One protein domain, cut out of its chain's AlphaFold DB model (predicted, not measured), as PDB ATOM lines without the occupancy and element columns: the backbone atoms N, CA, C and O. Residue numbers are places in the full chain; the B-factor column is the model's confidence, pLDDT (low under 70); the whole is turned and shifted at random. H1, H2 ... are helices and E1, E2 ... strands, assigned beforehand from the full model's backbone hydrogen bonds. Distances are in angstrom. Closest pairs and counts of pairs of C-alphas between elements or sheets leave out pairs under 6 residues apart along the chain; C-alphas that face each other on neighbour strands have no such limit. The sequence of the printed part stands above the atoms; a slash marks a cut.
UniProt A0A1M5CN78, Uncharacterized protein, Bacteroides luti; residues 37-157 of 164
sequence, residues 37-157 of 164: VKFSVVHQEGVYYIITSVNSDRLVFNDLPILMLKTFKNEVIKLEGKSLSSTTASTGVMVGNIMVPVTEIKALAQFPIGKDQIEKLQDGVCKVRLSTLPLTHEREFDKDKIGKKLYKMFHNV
ATOM      1  N   VAL A  37     -34.254 -27.887  17.441       93.94
ATOM      2  CA  VAL A  37     -35.057 -27.349  16.343       93.94
ATOM      3  C   VAL A  37     -34.616 -28.014  15.049       93.94
ATOM      4  O   VAL A  37     -33.431 -27.991  14.712       93.94
ATOM      5  N   LYS A  38     -35.562 -28.610  14.325       95.56
ATOM      6  CA  LYS A  38     -35.350 -29.217  13.009       95.56
ATOM      7  C   LYS A  38     -36.263 -28.572  11.981       95.56
ATOM      8  O   LYS A  38     -37.394 -28.219  12.286       95.56
ATOM      9  N   PHE A  39     -35.769 -28.500  10.762       95.38
ATOM     10  CA  PHE A  39     -36.464 -28.007   9.593       95.38
ATOM     11  C   PHE A  39     -36.442 -29.083   8.511       95.38
ATOM     12  O   PHE A  39     -35.413 -29.735   8.305       95.38
ATOM     13  N   SER A  40     -37.552 -29.243   7.810       93.62
ATOM     14  CA  SER A  40     -37.638 -29.947   6.533       93.62
ATOM     15  C   SER A  40     -38.392 -29.094   5.524       93.62
ATOM     16  O   SER A  40     -39.026 -28.098   5.871       93.62
ATOM     17  N   VAL A  41     -38.283 -29.487   4.262       93.25
ATOM     18  CA  VAL A  41     -38.938 -28.832   3.137       93.25
ATOM     19  C   VAL A  41     -39.964 -29.786   2.552       93.25
ATOM     20  O   VAL A  41     -39.671 -30.971   2.386       93.25
ATOM     21  N   VAL A  42     -41.143 -29.265   2.228       90.69
ATOM     22  CA  VAL A  42     -42.164 -29.978   1.457       90.69
ATOM     23  C   VAL A  42     -42.735 -29.057   0.384       90.69
ATOM     24  O   VAL A  42     -42.807 -27.844   0.582       90.69
ATOM     25  N   HIS A  43     -43.140 -29.634  -0.741       88.81
ATOM     26  CA  HIS A  43     -43.932 -28.958  -1.760       88.81
ATOM     27  C   HIS A  43     -45.287 -29.651  -1.848       88.81
ATOM     28  O   HIS A  43     -45.347 -30.877  -1.948       88.81
ATOM     29  N   GLN A  44     -46.363 -28.882  -1.706       86.06
ATOM     30  CA  GLN A  44     -47.732 -29.389  -1.715       86.06
ATOM     31  C   GLN A  44     -48.638 -28.339  -2.348       86.06
ATOM     32  O   GLN A  44     -48.532 -27.160  -2.018       86.06
ATOM     33  N   GLU A  45     -49.519 -28.773  -3.250       86.62
ATOM     34  CA  GLU A  45     -50.523 -27.907  -3.891       86.62
ATOM     35  C   GLU A  45     -49.925 -26.646  -4.559       86.62
ATOM     36  O   GLU A  45     -50.534 -25.581  -4.559       86.62
ATOM     37  N   GLY A  46     -48.713 -26.747  -5.123       85.75
ATOM     38  CA  GLY A  46     -48.037 -25.625  -5.793       85.75
ATOM     39  C   GLY A  46     -47.359 -24.621  -4.851       85.75
ATOM     40  O   GLY A  46     -46.916 -23.562  -5.298       85.75
ATOM     41  N   VAL A  47     -47.291 -24.921  -3.549       91.69
ATOM     42  CA  VAL A  47     -46.689 -24.055  -2.530       91.69
ATOM     43  C   VAL A  47     -45.553 -24.782  -1.817       91.69
ATOM     44  O   VAL A  47     -45.669 -25.943  -1.414       91.69
ATOM     45  N   TYR A  48     -44.432 -24.082  -1.641       93.56
ATOM     46  CA  TYR A  48     -43.298 -24.565  -0.859       93.56
ATOM     47  C   TYR A  48     -43.485 -24.224   0.616       93.56
ATOM     48  O   TYR A  48     -43.841 -23.098   0.967       93.56
ATOM     49  N   TYR A  49     -43.183 -25.182   1.488       95.38
ATOM     50  CA  TYR A  49     -43.283 -25.017   2.932       95.38
ATOM     51  C   TYR A  49     -41.995 -25.427   3.642       95.38
ATOM     52  O   TYR A  49     -41.345 -26.414   3.287       95.38
ATOM     53  N   ILE A  50     -41.681 -24.706   4.716       96.19
ATOM     54  CA  ILE A  50     -40.770 -25.155   5.766       96.19
ATOM     55  C   ILE A  50     -41.607 -25.803   6.865       96.19
ATOM     56  O   ILE A  50     -42.425 -25.142   7.504       96.19
ATOM     57  N   ILE A  51     -41.359 -27.080   7.135       95.50
ATOM     58  CA  ILE A  51     -41.889 -27.755   8.319       95.50
ATOM     59  C   ILE A  51     -40.862 -27.612   9.433       95.50
ATOM     60  O   ILE A  51     -39.720 -28.050   9.295       95.50
ATOM     61  N   THR A  52     -41.262 -27.000  10.542       95.00
ATOM     62  CA  THR A  52     -40.403 -26.819  11.713       95.00
ATOM     63  C   THR A  52     -40.872 -27.715  12.844       95.00
ATOM     64  O   THR A  52     -42.037 -27.680  13.234       95.00
ATOM     65  N   SER A  53     -39.943 -28.484  13.404       93.94
ATOM     66  CA  SER A  53     -40.139 -29.259  14.620       93.94
ATOM     67  C   SER A  53     -39.313 -28.671  15.748       93.94
ATOM     68  O   SER A  53     -38.097 -28.531  15.615       93.94
ATOM     69  N   VAL A  54     -39.973 -28.360  16.859       92.44
ATOM     70  CA  VAL A  54     -39.331 -27.984  18.118       92.44
ATOM     71  C   VAL A  54     -39.527 -29.137  19.081       92.44
ATOM     72  O   VAL A  54     -40.654 -29.527  19.369       92.44
ATOM     73  N   ASN A  55     -38.418 -29.702  19.532       91.38
ATOM     74  CA  ASN A  55     -38.386 -30.705  20.576       91.38
ATOM     75  C   ASN A  55     -37.790 -30.068  21.837       91.38
ATOM     76  O   ASN A  55     -36.657 -29.582  21.794       91.38
ATOM     77  N   SER A  56     -38.573 -30.000  22.907       88.44
ATOM     78  CA  SER A  56     -38.223 -29.329  24.160       88.44
ATOM     79  C   SER A  56     -39.098 -29.834  25.303       88.44
ATOM     80  O   SER A  56     -40.071 -30.533  25.072       88.44
ATOM     81  N   ASP A  57     -38.820 -29.407  26.521       83.81
ATOM     82  CA  ASP A  57     -39.605 -29.731  27.712       83.81
ATOM     83  C   ASP A  57     -40.911 -28.923  27.844       83.81
ATOM     84  O   ASP A  57     -41.835 -29.332  28.547       83.81
ATOM     85  N   ARG A  58     -41.004 -27.764  27.175       85.06
ATOM     86  CA  ARG A  58     -42.118 -26.815  27.381       85.06
ATOM     87  C   ARG A  58     -42.536 -25.970  26.182       85.06
ATOM     88  O   ARG A  58     -43.547 -25.279  26.274       85.06
ATOM     89  N   LEU A  59     -41.763 -25.950  25.093       90.19
ATOM     90  CA  LEU A  59     -42.048 -25.069  23.963       90.19
ATOM     91  C   LEU A  59     -43.104 -25.664  23.039       90.19
ATOM     92  O   LEU A  59     -42.965 -26.774  22.523       90.19
ATOM     93  N   VAL A  60     -44.124 -24.857  22.765       92.88
ATOM     94  CA  VAL A  60     -45.167 -25.136  21.775       92.88
ATOM     95  C   VAL A  60     -45.331 -23.952  20.828       92.88
ATOM     96  O   VAL A  60     -44.942 -22.829  21.148       92.88
ATOM     97  N   PHE A  61     -45.903 -24.189  19.653       92.69
ATOM     98  CA  PHE A  61     -46.324 -23.112  18.761       92.69
ATOM     99  C   PHE A  61     -47.698 -22.585  19.182       92.69
ATOM    100  O   PHE A  61     -48.555 -23.358  19.605       92.69
ATOM    101  N   ASN A  62     -47.900 -21.276  19.052       90.31
ATOM    102  CA  ASN A  62     -49.238 -20.684  19.041       90.31
ATOM    103  C   ASN A  62     -49.948 -20.998  17.705       90.31
ATOM    104  O   ASN A  62     -49.348 -21.600  16.819       90.31
ATOM    105  N   ASP A  63     -51.209 -20.588  17.540       89.38
ATOM    106  CA  ASP A  63     -52.001 -20.924  16.342       89.38
ATOM    107  C   ASP A  63     -51.428 -20.330  15.043       89.38
ATOM    108  O   ASP A  63     -51.430 -20.988  14.000       89.38
ATOM    109  N   LEU A  64     -50.886 -19.110  15.137       94.00
ATOM    110  CA  LEU A  64     -50.253 -18.357  14.049       94.00
ATOM    111  C   LEU A  64     -48.775 -18.096  14.377       94.00
ATOM    112  O   LEU A  64     -48.406 -16.981  14.772       94.00
ATOM    113  N   PRO A  65     -47.912 -19.119  14.277       96.50
ATOM    114  CA  PRO A  65     -46.504 -18.963  14.578       96.50
ATOM    115  C   PRO A  65     -45.798 -18.141  13.506       96.50
ATOM    116  O   PRO A  65     -46.165 -18.142  12.337       96.50
ATOM    117  N   ILE A  66     -44.725 -17.469  13.906       98.00
ATOM    118  CA  ILE A  66     -43.853 -16.672  13.057       98.00
ATOM    119  C   ILE A  66     -42.459 -17.292  13.100       98.00
ATOM    120  O   ILE A  66     -41.866 -17.452  14.173       98.00
ATOM    121  N   LEU A  67     -41.926 -17.598  11.921       98.31
ATOM    122  CA  LEU A  67     -40.533 -17.961  11.705       98.31
ATOM    123  C   LEU A  67     -39.810 -16.766  11.086       98.31
ATOM    124  O   LEU A  67     -40.193 -16.274  10.027       98.31
ATOM    125  N   MET A  68     -38.742 -16.311  11.736       98.31
ATOM    126  CA  MET A  68     -37.835 -15.319  11.172       98.31
ATOM    127  C   MET A  68     -36.448 -15.919  10.985       98.31
ATOM    128  O   MET A  68     -35.872 -16.491  11.914       98.31
ATOM    129  N   LEU A  69     -35.903 -15.744   9.788       98.31
ATOM    130  CA  LEU A  69     -34.549 -16.135   9.424       98.31
ATOM    131  C   LEU A  69     -33.788 -14.885   9.000       98.31
ATOM    132  O   LEU A  69     -34.215 -14.174   8.092       98.31
ATOM    133  N   LYS A  70     -32.660 -14.616   9.654       98.38
ATOM    134  CA  LYS A  70     -31.738 -13.553   9.254       98.38
ATOM    135  C   LYS A  70     -30.549 -14.163   8.528       98.38
ATOM    136  O   LYS A  70     -29.928 -15.090   9.052       98.38
ATOM    137  N   THR A  71     -30.224 -13.651   7.348       97.75
ATOM    138  CA  THR A  71     -29.084 -14.124   6.559       97.75
ATOM    139  C   THR A  71     -27.776 -13.477   7.015       97.75
ATOM    140  O   THR A  71     -27.776 -12.445   7.694       97.75
ATOM    141  N   PHE A  72     -26.632 -14.046   6.623       96.62
ATOM    142  CA  PHE A  72     -25.328 -13.401   6.857       96.62
ATOM    143  C   PHE A  72     -25.159 -12.079   6.090       96.62
ATOM    144  O   PHE A  72     -24.348 -11.253   6.494       96.62
ATOM    145  N   LYS A  73     -25.967 -11.831   5.048       96.69
ATOM    146  CA  LYS A  73     -26.060 -10.530   4.362       96.69
ATOM    147  C   LYS A  73     -27.024  -9.544   5.026       96.69
ATOM    148  O   LYS A  73     -27.340  -8.513   4.444       96.69
ATOM    149  N   ASN A  74     -27.477  -9.832   6.248       94.81
ATOM    150  CA  ASN A  74     -28.381  -8.979   7.023       94.81
ATOM    151  C   ASN A  74     -29.802  -8.851   6.427       94.81
ATOM    152  O   ASN A  74     -30.569  -7.996   6.865       94.81
ATOM    153  N   GLU A  75     -30.189  -9.723   5.490       96.81
ATOM    154  CA  GLU A  75     -31.572  -9.807   5.013       96.81
ATOM    155  C   GLU A  75     -32.441 -10.590   5.997       96.81
ATOM    156  O   GLU A  75     -31.975 -11.529   6.645       96.81
ATOM    157  N   VAL A  76     -33.720 -10.224   6.097       97.38
ATOM    158  CA  VAL A  76     -34.683 -10.883   6.985       97.38
ATOM    159  C   VAL A  76     -35.800 -11.511   6.163       97.38
ATOM    160  O   VAL A  76     -36.494 -10.830   5.413       97.38
ATOM    161  N   ILE A  77     -35.993 -12.814   6.349       98.19
ATOM    162  CA  ILE A  77     -37.136 -13.576   5.856       98.19
ATOM    163  C   ILE A  77     -38.093 -13.742   7.036       98.19
ATOM    164  O   ILE A  77     -37.711 -14.325   8.052       98.19
ATOM    165  N   LYS A  78     -39.317 -13.224   6.922       98.25
ATOM    166  CA  LYS A  78     -40.391 -13.401   7.910       98.25
ATOM    167  C   LYS A  78     -41.492 -14.244   7.276       98.25
ATOM    168  O   LYS A  78     -42.021 -13.851   6.240       98.25
ATOM    169  N   LEU A  79     -41.825 -15.367   7.904       98.19
ATOM    170  CA  LEU A  79     -42.857 -16.297   7.459       98.19
ATOM    171  C   LEU A  79     -43.900 -16.456   8.561       98.19
ATOM    172  O   LEU A  79     -43.551 -16.705   9.717       98.19
ATOM    173  N   GLU A  80     -45.167 -16.328   8.195       97.69
ATOM    174  CA  GLU A  80     -46.307 -16.588   9.074       97.69
ATOM    175  C   GLU A  80     -46.842 -17.977   8.749       97.69
ATOM    176  O   GLU A  80     -47.004 -18.328   7.584       97.69
ATOM    177  N   GLY A  81     -47.021 -18.796   9.776       95.81
ATOM    178  CA  GLY A  81     -47.292 -20.214   9.639       95.81
ATOM    179  C   GLY A  81     -48.592 -20.648  10.291       95.81
ATOM    180  O   GLY A  81     -49.419 -19.843  10.715       95.81
ATOM    181  N   LYS A  82     -48.735 -21.965  10.399       94.19
ATOM    182  CA  LYS A  82     -49.832 -22.634  11.095       94.19
ATOM    183  C   LYS A  82     -49.273 -23.744  11.978       94.19
ATOM    184  O   LYS A  82     -48.436 -24.530  11.528       94.19
ATOM    185  N   SER A  83     -49.739 -23.819  13.220       93.25
ATOM    186  CA  SER A  83     -49.451 -24.963  14.091       93.25
ATOM    187  C   SER A  83     -50.167 -26.218  13.578       93.25
ATOM    188  O   SER A  83     -51.330 -26.157  13.180       93.25
ATOM    189  N   LEU A  84     -49.464 -27.350  13.544       86.75
ATOM    190  CA  LEU A  84     -50.002 -28.623  13.052       86.75
ATOM    191  C   LEU A  84     -50.450 -29.524  14.196       86.75
ATOM    192  O   LEU A  84     -51.585 -29.991  14.217       86.75
ATOM    193  N   SER A  85     -49.549 -29.785  15.139       79.38
ATOM    194  CA  SER A  85     -49.823 -30.582  16.330       79.38
ATOM    195  C   SER A  85     -48.655 -30.492  17.308       79.38
ATOM    196  O   SER A  85     -47.524 -30.150  16.944       79.38
ATOM    197  N   SER A  86     -48.928 -30.819  18.568       79.00
ATOM    198  CA  SER A  86     -47.900 -31.091  19.565       79.00
ATOM    199  C   SER A  86     -48.130 -32.479  20.151       79.00
ATOM    200  O   SER A  86     -49.266 -32.903  20.348       79.00
ATOM    201  N   THR A  87     -47.046 -33.218  20.363       79.50
ATOM    202  CA  THR A  87     -47.069 -34.536  21.010       79.50
ATOM    203  C   THR A  87     -46.210 -34.474  22.257       79.50
ATOM    204  O   THR A  87     -45.111 -33.927  22.215       79.50
ATOM    205  N   THR A  88     -46.720 -35.011  23.359       74.88
ATOM    206  CA  THR A  88     -46.039 -35.029  24.656       74.88
ATOM    207  C   THR A  88     -45.730 -36.469  25.039       74.88
ATOM    208  O   THR A  88     -46.642 -37.295  25.098       74.88
ATOM    209  N   ALA A  89     -44.469 -36.773  25.319       75.69
ATOM    210  CA  ALA A  89     -44.037 -38.049  25.873       75.69
ATOM    211  C   ALA A  89     -43.438 -37.810  27.262       75.69
ATOM    212  O   ALA A  89     -42.613 -36.924  27.427       75.69
ATOM    213  N   SER A  90     -43.842 -38.589  28.265       73.62
ATOM    214  CA  SER A  90     -43.263 -38.525  29.612       73.62
ATOM    215  C   SER A  90     -42.484 -39.807  29.879       73.62
ATOM    216  O   SER A  90     -43.068 -40.889  29.871       73.62
ATOM    217  N   THR A  91     -41.179 -39.692  30.120       71.06
ATOM    218  CA  THR A  91     -40.286 -40.819  30.436       71.06
ATOM    219  C   THR A  91     -39.576 -40.557  31.760       71.06
ATOM    220  O   THR A  91     -39.238 -39.421  32.067       71.06
ATOM    221  N   GLY A  92     -39.336 -41.591  32.567       74.56
ATOM    222  CA  GLY A  92     -38.519 -41.460  33.777       74.56
ATOM    223  C   GLY A  92     -37.024 -41.504  33.463       74.56
ATOM    224  O   GLY A  92     -36.566 -42.436  32.805       74.56
ATOM    225  N   VAL A  93     -36.258 -40.540  33.972       77.94
ATOM    226  CA  VAL A  93     -34.790 -40.549  33.963       77.94
ATOM    227  C   VAL A  93     -34.290 -40.807  35.384       77.94
ATOM    228  O   VAL A  93     -34.756 -40.190  36.340       77.94
ATOM    229  N   MET A  94     -33.342 -41.733  35.540       78.62
ATOM    230  CA  MET A  94     -32.739 -42.037  36.841       78.62
ATOM    231  C   MET A  94     -31.651 -41.009  37.178       78.62
ATOM    232  O   MET A  94     -30.679 -40.872  36.436       78.62
ATOM    233  N   VAL A  95     -31.788 -40.317  38.311       72.75
ATOM    234  CA  VAL A  95     -30.757 -39.436  38.883       72.75
ATOM    235  C   VAL A  95     -30.329 -40.031  40.223       72.75
ATOM    236  O   VAL A  95     -31.021 -39.900  41.234       72.75
ATOM    237  N   GLY A  96     -29.216 -40.770  40.222       82.75
ATOM    238  CA  GLY A  96     -28.861 -41.647  41.341       82.75
ATOM    239  C   GLY A  96     -29.910 -42.751  41.512       82.75
ATOM    240  O   GLY A  96     -30.170 -43.507  40.577       82.75
ATOM    241  N   ASN A  97     -30.544 -42.813  42.686       84.88
ATOM    242  CA  ASN A  97     -31.593 -43.788  43.014       84.88
ATOM    243  C   ASN A  97     -33.019 -43.222  42.865       84.88
ATOM    244  O   ASN A  97     -33.983 -43.891  43.233       84.88
ATOM    245  N   ILE A  98     -33.169 -41.995  42.355       75.50
ATOM    246  CA  ILE A  98     -34.461 -41.314  42.221       75.50
ATOM    247  C   ILE A  98     -34.906 -41.362  40.755       75.50
ATOM    248  O   ILE A  98     -34.145 -40.986  39.862       75.50
ATOM    249  N   MET A  99     -36.145 -41.800  40.510       77.88
ATOM    250  CA  MET A  99     -36.802 -41.699  39.203       77.88
ATOM    251  C   MET A  99     -37.405 -40.299  39.057       77.88
ATOM    252  O   MET A  99     -38.354 -39.955  39.759       77.88
ATOM    253  N   VAL A 100     -36.860 -39.498  38.143       75.50
ATOM    254  CA  VAL A 100     -37.361 -38.155  37.834       75.50
ATOM    255  C   VAL A 100     -38.173 -38.219  36.539       75.50
ATOM    256  O   VAL A 100     -37.625 -38.627  35.514       75.50
ATOM    257  N   PRO A 101     -39.465 -37.853  36.539       69.31
ATOM    258  CA  PRO A 101     -40.234 -37.768  35.306       69.31
ATOM    259  C   PRO A 101     -39.731 -36.596  34.458       69.31
ATOM    260  O   PRO A 101     -39.650 -35.463  34.929       69.31
ATOM    261  N   VAL A 102     -39.422 -36.882  33.200       70.31
ATOM    262  CA  VAL A 102     -39.018 -35.919  32.177       70.31
ATOM    263  C   VAL A 102     -40.084 -35.900  31.092       70.31
ATOM    264  O   VAL A 102     -40.471 -36.951  30.579       70.31
ATOM    265  N   THR A 103     -40.571 -34.708  30.750       72.25
ATOM    266  CA  THR A 103     -41.557 -34.525  29.679       72.25
ATOM    267  C   THR A 103     -40.858 -33.994  28.436       72.25
ATOM    268  O   THR A 103     -40.201 -32.965  28.488       72.25
ATOM    269  N   GLU A 104     -41.031 -34.673  27.309       79.69
ATOM    270  CA  GLU A 104     -40.536 -34.275  25.998       79.69
ATOM    271  C   GLU A 104     -41.729 -33.883  25.115       79.69
ATOM    272  O   GLU A 104     -42.603 -34.694  24.799       79.69
ATOM    273  N   ILE A 105     -41.787 -32.612  24.735       82.56
ATOM    274  CA  ILE A 105     -42.790 -32.032  23.847       82.56
ATOM    275  C   ILE A 105     -42.184 -31.876  22.459       82.56
ATOM    276  O   ILE A 105     -41.201 -31.161  22.261       82.56
ATOM    277  N   LYS A 106     -42.832 -32.480  21.466       87.94
ATOM    278  CA  LYS A 106     -42.544 -32.284  20.050       87.94
ATOM    279  C   LYS A 106     -43.667 -31.481  19.405       87.94
ATOM    280  O   LYS A 106     -44.731 -32.024  19.109       87.94
ATOM    281  N   ALA A 107     -43.415 -30.200  19.170       91.31
ATOM    282  CA  ALA A 107     -44.318 -29.285  18.480       91.31
ATOM    283  C   ALA A 107     -43.954 -29.166  16.993       91.31
ATOM    284  O   ALA A 107     -42.772 -29.137  16.635       91.31
ATOM    285  N   LEU A 108     -44.968 -29.091  16.128       93.88
ATOM    286  CA  LEU A 108     -44.830 -28.961  14.678       93.88
ATOM    287  C   LEU A 108     -45.586 -27.737  14.161       93.88
ATOM    288  O   LEU A 108     -46.743 -27.522  14.514       93.88
ATOM    289  N   ALA A 109     -44.947 -26.980  13.274       95.38
ATOM    290  CA  ALA A 109     -45.572 -25.897  12.525       95.38
ATOM    291  C   ALA A 109     -45.125 -25.916  11.062       95.38
ATOM    292  O   ALA A 109     -44.020 -26.362  10.743       95.38
ATOM    293  N   GLN A 110     -45.986 -25.403  10.190       96.00
ATOM    294  CA  GLN A 110     -45.720 -25.235   8.765       96.00
ATOM    295  C   GLN A 110     -45.669 -23.755   8.399       96.00
ATOM    296  O   GLN A 110     -46.500 -22.978   8.867       96.00
ATOM    297  N   PHE A 111     -44.720 -23.381   7.546       97.62
ATOM    298  CA  PHE A 111     -44.514 -22.005   7.102       97.62
ATOM    299  C   PHE A 111     -44.422 -21.967   5.572       97.62
ATOM    300  O   PHE A 111     -43.458 -22.524   5.041       97.62
ATOM    301  N   PRO A 112     -45.382 -21.358   4.857       97.12
ATOM    302  CA  PRO A 112     -45.255 -21.129   3.423       97.12
ATOM    303  C   PRO A 112     -44.070 -20.200   3.142       97.12
ATOM    304  O   PRO A 112     -43.795 -19.289   3.922       97.12
ATOM    305  N   ILE A 113     -43.368 -20.431   2.034       96.75
ATOM    306  CA  ILE A 113     -42.219 -19.626   1.611       96.75
ATOM    307  C   ILE A 113     -42.227 -19.417   0.093       96.75
ATOM    308  O   ILE A 113     -42.483 -20.343  -0.676       96.75
ATOM    309  N   GLY A 114     -41.944 -18.187  -0.343       95.06
ATOM    310  CA  GLY A 114     -41.839 -17.837  -1.765       95.06
ATOM    311  C   GLY A 114     -40.477 -18.186  -2.376       95.06
ATOM    312  O   GLY A 114     -39.471 -18.253  -1.667       95.06
ATOM    313  N   LYS A 115     -40.416 -18.346  -3.706       92.62
ATOM    314  CA  LYS A 115     -39.169 -18.653  -4.443       92.62
ATOM    315  C   LYS A 115     -38.079 -17.601  -4.204       92.62
ATOM    316  O   LYS A 115     -36.948 -17.923  -3.867       92.62
ATOM    317  N   ASP A 116     -38.448 -16.333  -4.251       94.00
ATOM    318  CA  ASP A 116     -37.587 -15.179  -3.991       94.00
ATOM    319  C   ASP A 116     -37.087 -15.111  -2.534       94.00
ATOM    320  O   ASP A 116     -36.001 -14.593  -2.273       94.00
ATOM    321  N   GLN A 117     -37.814 -15.692  -1.574       96.19
ATOM    322  CA  GLN A 117     -37.328 -15.863  -0.201       96.19
ATOM    323  C   GLN A 117     -36.399 -17.078  -0.065       96.19
ATOM    324  O   GLN A 117     -35.442 -17.019   0.708       96.19
ATOM    325  N   ILE A 118     -36.651 -18.156  -0.817       95.50
ATOM    326  CA  ILE A 118     -35.775 -19.334  -0.878       95.50
ATOM    327  C   ILE A 118     -34.384 -18.926  -1.371       95.50
ATOM    328  O   ILE A 118     -33.397 -19.315  -0.750       95.50
ATOM    329  N   GLU A 119     -34.288 -18.092  -2.409       95.56
ATOM    330  CA  GLU A 119     -32.999 -17.643  -2.954       95.56
ATOM    331  C   GLU A 119     -32.109 -16.946  -1.921       95.56
ATOM    332  O   GLU A 119     -30.890 -17.101  -1.935       95.56
ATOM    333  N   LYS A 120     -32.693 -16.247  -0.949       96.31
ATOM    334  CA  LYS A 120     -31.936 -15.585   0.128       96.31
ATOM    335  C   LYS A 120     -31.255 -16.581   1.071       96.31
ATOM    336  O   LYS A 120     -30.267 -16.250   1.724       96.31
ATOM    337  N   LEU A 121     -31.742 -17.823   1.146       96.44
ATOM    338  CA  LEU A 121     -31.147 -18.867   1.987       96.44
ATOM    339  C   LEU A 121     -29.761 -19.308   1.491       96.44
ATOM    340  O   LEU A 121     -28.993 -19.869   2.280       96.44
ATOM    341  N   GLN A 122     -29.411 -19.030   0.227       96.00
ATOM    342  CA  GLN A 122     -28.086 -19.326  -0.334       96.00
ATOM    343  C   GLN A 122     -26.952 -18.633   0.442       96.00
ATOM    344  O   GLN A 122     -25.845 -19.166   0.568       96.00
ATOM    345  N   ASP A 123     -27.258 -17.483   1.045       96.06
ATOM    346  CA  ASP A 123     -26.319 -16.687   1.831       96.06
ATOM    347  C   ASP A 123     -26.069 -17.262   3.232       96.06
ATOM    348  O   ASP A 123     -25.197 -16.793   3.965       96.06
ATOM    349  N   GLY A 124     -26.785 -18.327   3.598       96.81
ATOM    350  CA  GLY A 124     -26.744 -18.917   4.927       96.81
ATOM    351  C   GLY A 124     -27.515 -18.091   5.955       96.81
ATOM    352  O   GLY A 124     -27.816 -16.916   5.752       96.81
ATOM    353  N   VAL A 125     -27.826 -18.713   7.088       97.94
ATOM    354  CA  VAL A 125     -28.621 -18.109   8.162       97.94
ATOM    355  C   VAL A 125     -27.748 -17.885   9.391       97.94
ATOM    356  O   VAL A 125     -27.159 -18.828   9.923       97.94
ATOM    357  N   CYS A 126     -27.704 -16.638   9.860       97.56
ATOM    358  CA  CYS A 126     -26.982 -16.225  11.060       97.56
ATOM    359  C   CYS A 126     -27.887 -16.153  12.295       97.56
ATOM    360  O   CYS A 126     -27.397 -16.268  13.413       97.56
ATOM    361  N   LYS A 127     -29.208 -16.006  12.122       97.75
ATOM    362  CA  LYS A 127     -30.158 -15.954  13.239       97.75
ATOM    363  C   LYS A 127     -31.491 -16.597  12.892       97.75
ATOM    364  O   LYS A 127     -32.021 -16.394  11.803       97.75
ATOM    365  N   VAL A 128     -32.041 -17.332  13.849       97.44
ATOM    366  CA  VAL A 128     -33.382 -17.917  13.815       97.44
ATOM    367  C   VAL A 128     -34.175 -17.373  14.986       97.44
ATOM    368  O   VAL A 128     -33.678 -17.361  16.111       97.44
ATOM    369  N   ARG A 129     -35.427 -17.000  14.737       97.19
ATOM    370  CA  ARG A 129     -36.404 -16.688  15.775       97.19
ATOM    371  C   ARG A 129     -37.715 -17.399  15.465       97.19
ATOM    372  O   ARG A 129     -38.188 -17.354  14.333       97.19
ATOM    373  N   LEU A 130     -38.278 -18.052  16.471       95.94
ATOM    374  CA  LEU A 130     -39.549 -18.763  16.419       95.94
ATOM    375  C   LEU A 130     -40.457 -18.217  17.518       95.94
ATOM    376  O   LEU A 130     -40.067 -18.189  18.688       95.94
ATOM    377  N   SER A 131     -41.673 -17.805  17.164       94.44
ATOM    378  CA  SER A 131     -42.675 -17.419  18.160       94.44
ATOM    379  C   SER A 131     -43.291 -18.665  18.803       94.44
ATOM    380  O   SER A 131     -44.306 -19.201  18.357       94.44
ATOM    381  N   THR A 132     -42.636 -19.153  19.847       92.56
ATOM    382  CA  THR A 132     -43.121 -20.240  20.698       92.56
ATOM    383  C   THR A 132     -43.726 -19.697  21.994       92.56
ATOM    384  O   THR A 132     -43.518 -18.538  22.359       92.56
ATOM    385  N   LEU A 133     -44.478 -20.543  22.691       91.38
ATOM    386  CA  LEU A 133     -44.978 -20.330  24.046       91.38
ATOM    387  C   LEU A 133     -44.277 -21.305  25.005       91.38
ATOM    388  O   LEU A 133     -43.953 -22.413  24.583       91.38
ATOM    389  N   PRO A 134     -44.034 -20.921  26.271       87.44
ATOM    390  CA  PRO A 134     -44.353 -19.619  26.873       87.44
ATOM    391  C   PRO A 134     -43.375 -18.495  26.488       87.44
ATOM    392  O   PRO A 134     -43.618 -17.334  26.799       87.44
ATOM    393  N   LEU A 135     -42.263 -18.822  25.826       90.81
ATOM    394  CA  LEU A 135     -41.212 -17.873  25.463       90.81
ATOM    395  C   LEU A 135     -40.831 -18.005  23.993       90.81
ATOM    396  O   LEU A 135     -40.898 -19.094  23.426       90.81
ATOM    397  N   THR A 136     -40.372 -16.902  23.402       92.94
ATOM    398  CA  THR A 136     -39.809 -16.895  22.047       92.94
ATOM    399  C   THR A 136     -38.482 -17.641  22.034       92.94
ATOM    400  O   THR A 136     -37.571 -17.310  22.793       92.94
ATOM    401  N   HIS A 137     -38.353 -18.614  21.138       92.44
ATOM    402  CA  HIS A 137     -37.082 -19.277  20.887       92.44
ATOM    403  C   HIS A 137     -36.253 -18.454  19.902       92.44
ATOM    404  O   HIS A 137     -36.708 -18.135  18.802       92.44
ATOM    405  N   GLU A 138     -35.023 -18.122  20.276       94.25
ATOM    406  CA  GLU A 138     -34.112 -17.336  19.449       94.25
ATOM    407  C   GLU A 138     -32.703 -17.926  19.502       94.25
ATOM    408  O   GLU A 138     -32.215 -18.337  20.557       94.25
ATOM    409  N   ARG A 139     -32.040 -17.990  18.346       93.69
ATOM    410  CA  ARG A 139     -30.676 -18.501  18.248       93.69
ATOM    411  C   ARG A 139     -29.871 -17.768  17.192       93.69
ATOM    412  O   ARG A 139     -30.299 -17.672  16.047       93.69
ATOM    413  N   GLU A 140     -28.668 -17.356  17.575       95.44
ATOM    414  CA  GLU A 140     -27.647 -16.811  16.680       95.44
ATOM    415  C   GLU A 140     -26.528 -17.832  16.411       95.44
ATOM    416  O   GLU A 140     -26.265 -18.747  17.213       95.44
ATOM    417  N   PHE A 141     -25.890 -17.692  15.249       94.00
ATOM    418  CA  PHE A 141     -24.827 -18.553  14.754       94.00
ATOM    419  C   PHE A 141     -23.675 -17.731  14.178       94.00
ATOM    420  O   PHE A 141     -23.877 -16.923  13.277       94.00
ATOM    421  N   ASP A 142     -22.451 -18.051  14.596       94.75
ATOM    422  CA  ASP A 142     -21.233 -17.458  14.022       94.75
ATOM    423  C   ASP A 142     -20.922 -17.998  12.616       94.75
ATOM    424  O   ASP A 142     -20.168 -17.404  11.850       94.75
ATOM    425  N   LYS A 143     -21.477 -19.169  12.278       95.50
ATOM    426  CA  LYS A 143     -21.316 -19.857  10.990       95.50
ATOM    427  C   LYS A 143     -22.625 -20.517  10.590       95.50
ATOM    428  O   LYS A 143     -23.359 -20.992  11.456       95.50
ATOM    429  N   ASP A 144     -22.887 -20.600   9.288       95.31
ATOM    430  CA  ASP A 144     -24.109 -21.231   8.788       95.31
ATOM    431  C   ASP A 144     -24.218 -22.692   9.241       95.31
ATOM    432  O   ASP A 144     -23.315 -23.504   9.028       95.31
ATOM    433  N   LYS A 145     -25.357 -23.026   9.854       92.62
ATOM    434  CA  LYS A 145     -25.704 -24.401  10.241       92.62
ATOM    435  C   LYS A 145     -26.908 -24.943   9.482       92.62
ATOM    436  O   LYS A 145     -27.046 -26.165   9.375       92.62
ATOM    437  N   ILE A 146     -27.767 -24.055   8.978       95.00
ATOM    438  CA  ILE A 146     -29.082 -24.424   8.448       95.00
ATOM    439  C   ILE A 146     -29.386 -23.828   7.072       95.00
ATOM    440  O   ILE A 146     -29.972 -24.528   6.256       95.00
ATOM    441  N   GLY A 147     -28.984 -22.586   6.785       95.44
ATOM    442  CA  GLY A 147     -29.478 -21.819   5.641       95.44
ATOM    443  C   GLY A 147     -29.106 -22.451   4.310       95.44
ATOM    444  O   GLY A 147     -29.985 -22.805   3.530       95.44
ATOM    445  N   LYS A 148     -27.816 -22.733   4.095       96.00
ATOM    446  CA  LYS A 148     -27.351 -23.337   2.834       96.00
ATOM    447  C   LYS A 148     -27.882 -24.752   2.636       96.00
ATOM    448  O   LYS A 148     -28.067 -25.201   1.509       96.00
ATOM    449  N   LYS A 149     -28.111 -25.484   3.729       95.38
ATOM    450  CA  LYS A 149     -28.712 -26.824   3.677       95.38
ATOM    451  C   LYS A 149     -30.197 -26.750   3.326       95.38
ATOM    452  O   LYS A 149     -30.624 -27.538   2.492       95.38
ATOM    453  N   LEU A 150     -30.944 -25.803   3.897       94.75
ATOM    454  CA  LEU A 150     -32.337 -25.540   3.527       94.75
ATOM    455  C   LEU A 150     -32.457 -25.138   2.059       94.75
ATOM    456  O   LEU A 150     -33.260 -25.721   1.343       94.75
ATOM    457  N   TYR A 151     -31.603 -24.227   1.591       95.81
ATOM    458  CA  TYR A 151     -31.550 -23.839   0.181       95.81
ATOM    459  C   TYR A 151     -31.379 -25.051  -0.749       95.81
ATOM    460  O   TYR A 151     -32.165 -25.250  -1.674       95.81
ATOM    461  N   LYS A 152     -30.409 -25.926  -0.443       94.06
ATOM    462  CA  LYS A 152     -30.199 -27.176  -1.188       94.06
ATOM    463  C   LYS A 152     -31.407 -28.112  -1.134       94.06
ATOM    464  O   LYS A 152     -31.667 -28.811  -2.105       94.06
ATOM    465  N   MET A 153     -32.125 -28.168  -0.012       92.88
ATOM    466  CA  MET A 153     -33.341 -28.982   0.098       92.88
ATOM    467  C   MET A 153     -34.433 -28.476  -0.844       92.88
ATOM    468  O   MET A 153     -35.005 -29.293  -1.553       92.88
ATOM    469  N   PHE A 154     -34.664 -27.160  -0.910       92.50
ATOM    470  CA  PHE A 154     -35.612 -26.578  -1.865       92.50
ATOM    471  C   PHE A 154     -35.224 -26.853  -3.317       92.50
ATOM    472  O   PHE A 154     -36.074 -27.269  -4.092       92.50
ATOM    473  N   HIS A 155     -33.945 -26.706  -3.667       89.00
ATOM    474  CA  HIS A 155     -33.459 -26.991  -5.021       89.00
ATOM    475  C   HIS A 155     -33.643 -28.454  -5.429       89.00
ATOM    476  O   HIS A 155     -34.001 -28.735  -6.565       89.00
ATOM    477  N   ASN A 156     -33.451 -29.397  -4.504       87.38
ATOM    478  CA  ASN A 156     -33.711 -30.806  -4.801       87.38
ATOM    479  C   ASN A 156     -35.196 -31.071  -5.063       87.38
ATOM    480  O   ASN A 156     -35.513 -31.901  -5.904       87.38
ATOM    481  N   VAL A 157     -36.087 -30.396  -4.327       84.44
ATOM    482  CA  VAL A 157     -37.532 -30.524  -4.540       84.44
ATOM    483  C   VAL A 157     -37.924 -29.908  -5.881       84.44
ATOM    484  O   VAL A 157     -38.605 -30.574  -6.641       84.44
TER     485      VAL A 157
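This is residues 37 to 157 of the 164 residues of an uncharacterized protein of Bacteroides luti (UniProt A0A1M5CN78). Two four-stranded sheets are partly face to face with their strands crossed, and the long hairpin E5 and E6 of the larger, curled sheet reaches out as an arm that makes the longest axis. At the end away from that arm's turn, at residues 96 and 97, H1 and H2 pack together, H2 over E1 and H1 over E4 and, only just, E3. The printed part has 121 residues with eight named strands and two named helices, in the order E1 E2 E3 E4 E5 E6 H1 E7 E8 H2, a mixed class. The sheets, E1 E2 E6 E5 and E4 E3 E7 E8, are antiparallel. The whole is only just compact, close to loose, with a radius of gyration of the C-alphas of 16.1 A, and spans 54 by 35 by 26 A.

E1 is residues 37 to 44, 22.2 A, from C-alpha 37 at (-35.057, -27.349, 16.343); E2 is 47 to 56, 28.5 A. E6 is 98 to 113, 46.7 A, and E5 is 82 to 95, 37.7 A, bending by 51 degrees at residue 92. E4 is 76 to 80, E3 66 to 71, E7 125 to 130 and E8 137 to 140. H1 is 115 to 123, 14.4 A, and H2 is 147 to 157, 15.6 A, ending at C-alpha 157 at (-37.532, -30.524, -4.540).

The sheet E1 E2 E6 E5 is twisted and curled, the way across it turning by 99 degrees. N 40 and O 51 of the hairpin E1 and E2 are 2.9 A apart, within hydrogen-bond range, as are N 52 and O 109 of E2 and E6, 2.8 A, and N 91 and O 102 of the hairpin E5 and E6, 2.9 A. The two sheets form a sandwich, two sheets face to face, with strands at 86 degrees. In the second sheet, N 69 and O 77 of the hairpin E3 and E4, 2.9 A, N 68 and O 129 of E3 and E7, 2.9 A, and N 128 and O 139 of the hairpin E7 and E8, 2.8 A, are within range. E4 runs on into E5 at 96 degrees. H2 is on the first sheet, making two layers, a helix on one face of a sheet; it is over E1, 9.0 A high, with closest C-alphas Val 41 and Met 153, 6.4 A. H1 is on the second sheet, height 9.4 A. H1 and H2 touch, opposite ways at a steep tilt of 43 degrees, with closest C-alphas Leu 121 and Gly 147, 5.0 A. Every O i to N i+4 pair is within range in H2; in H1 1 of 5 is, beside 5 of 6 O i to N i+3 pairs.

The C-alphas farthest apart, those of Asn 97 and Asp 116, are 55.4 A apart. The printed part has no cut and no long link. Its mean pLDDT is 90.9, with residue 101 alone under 70.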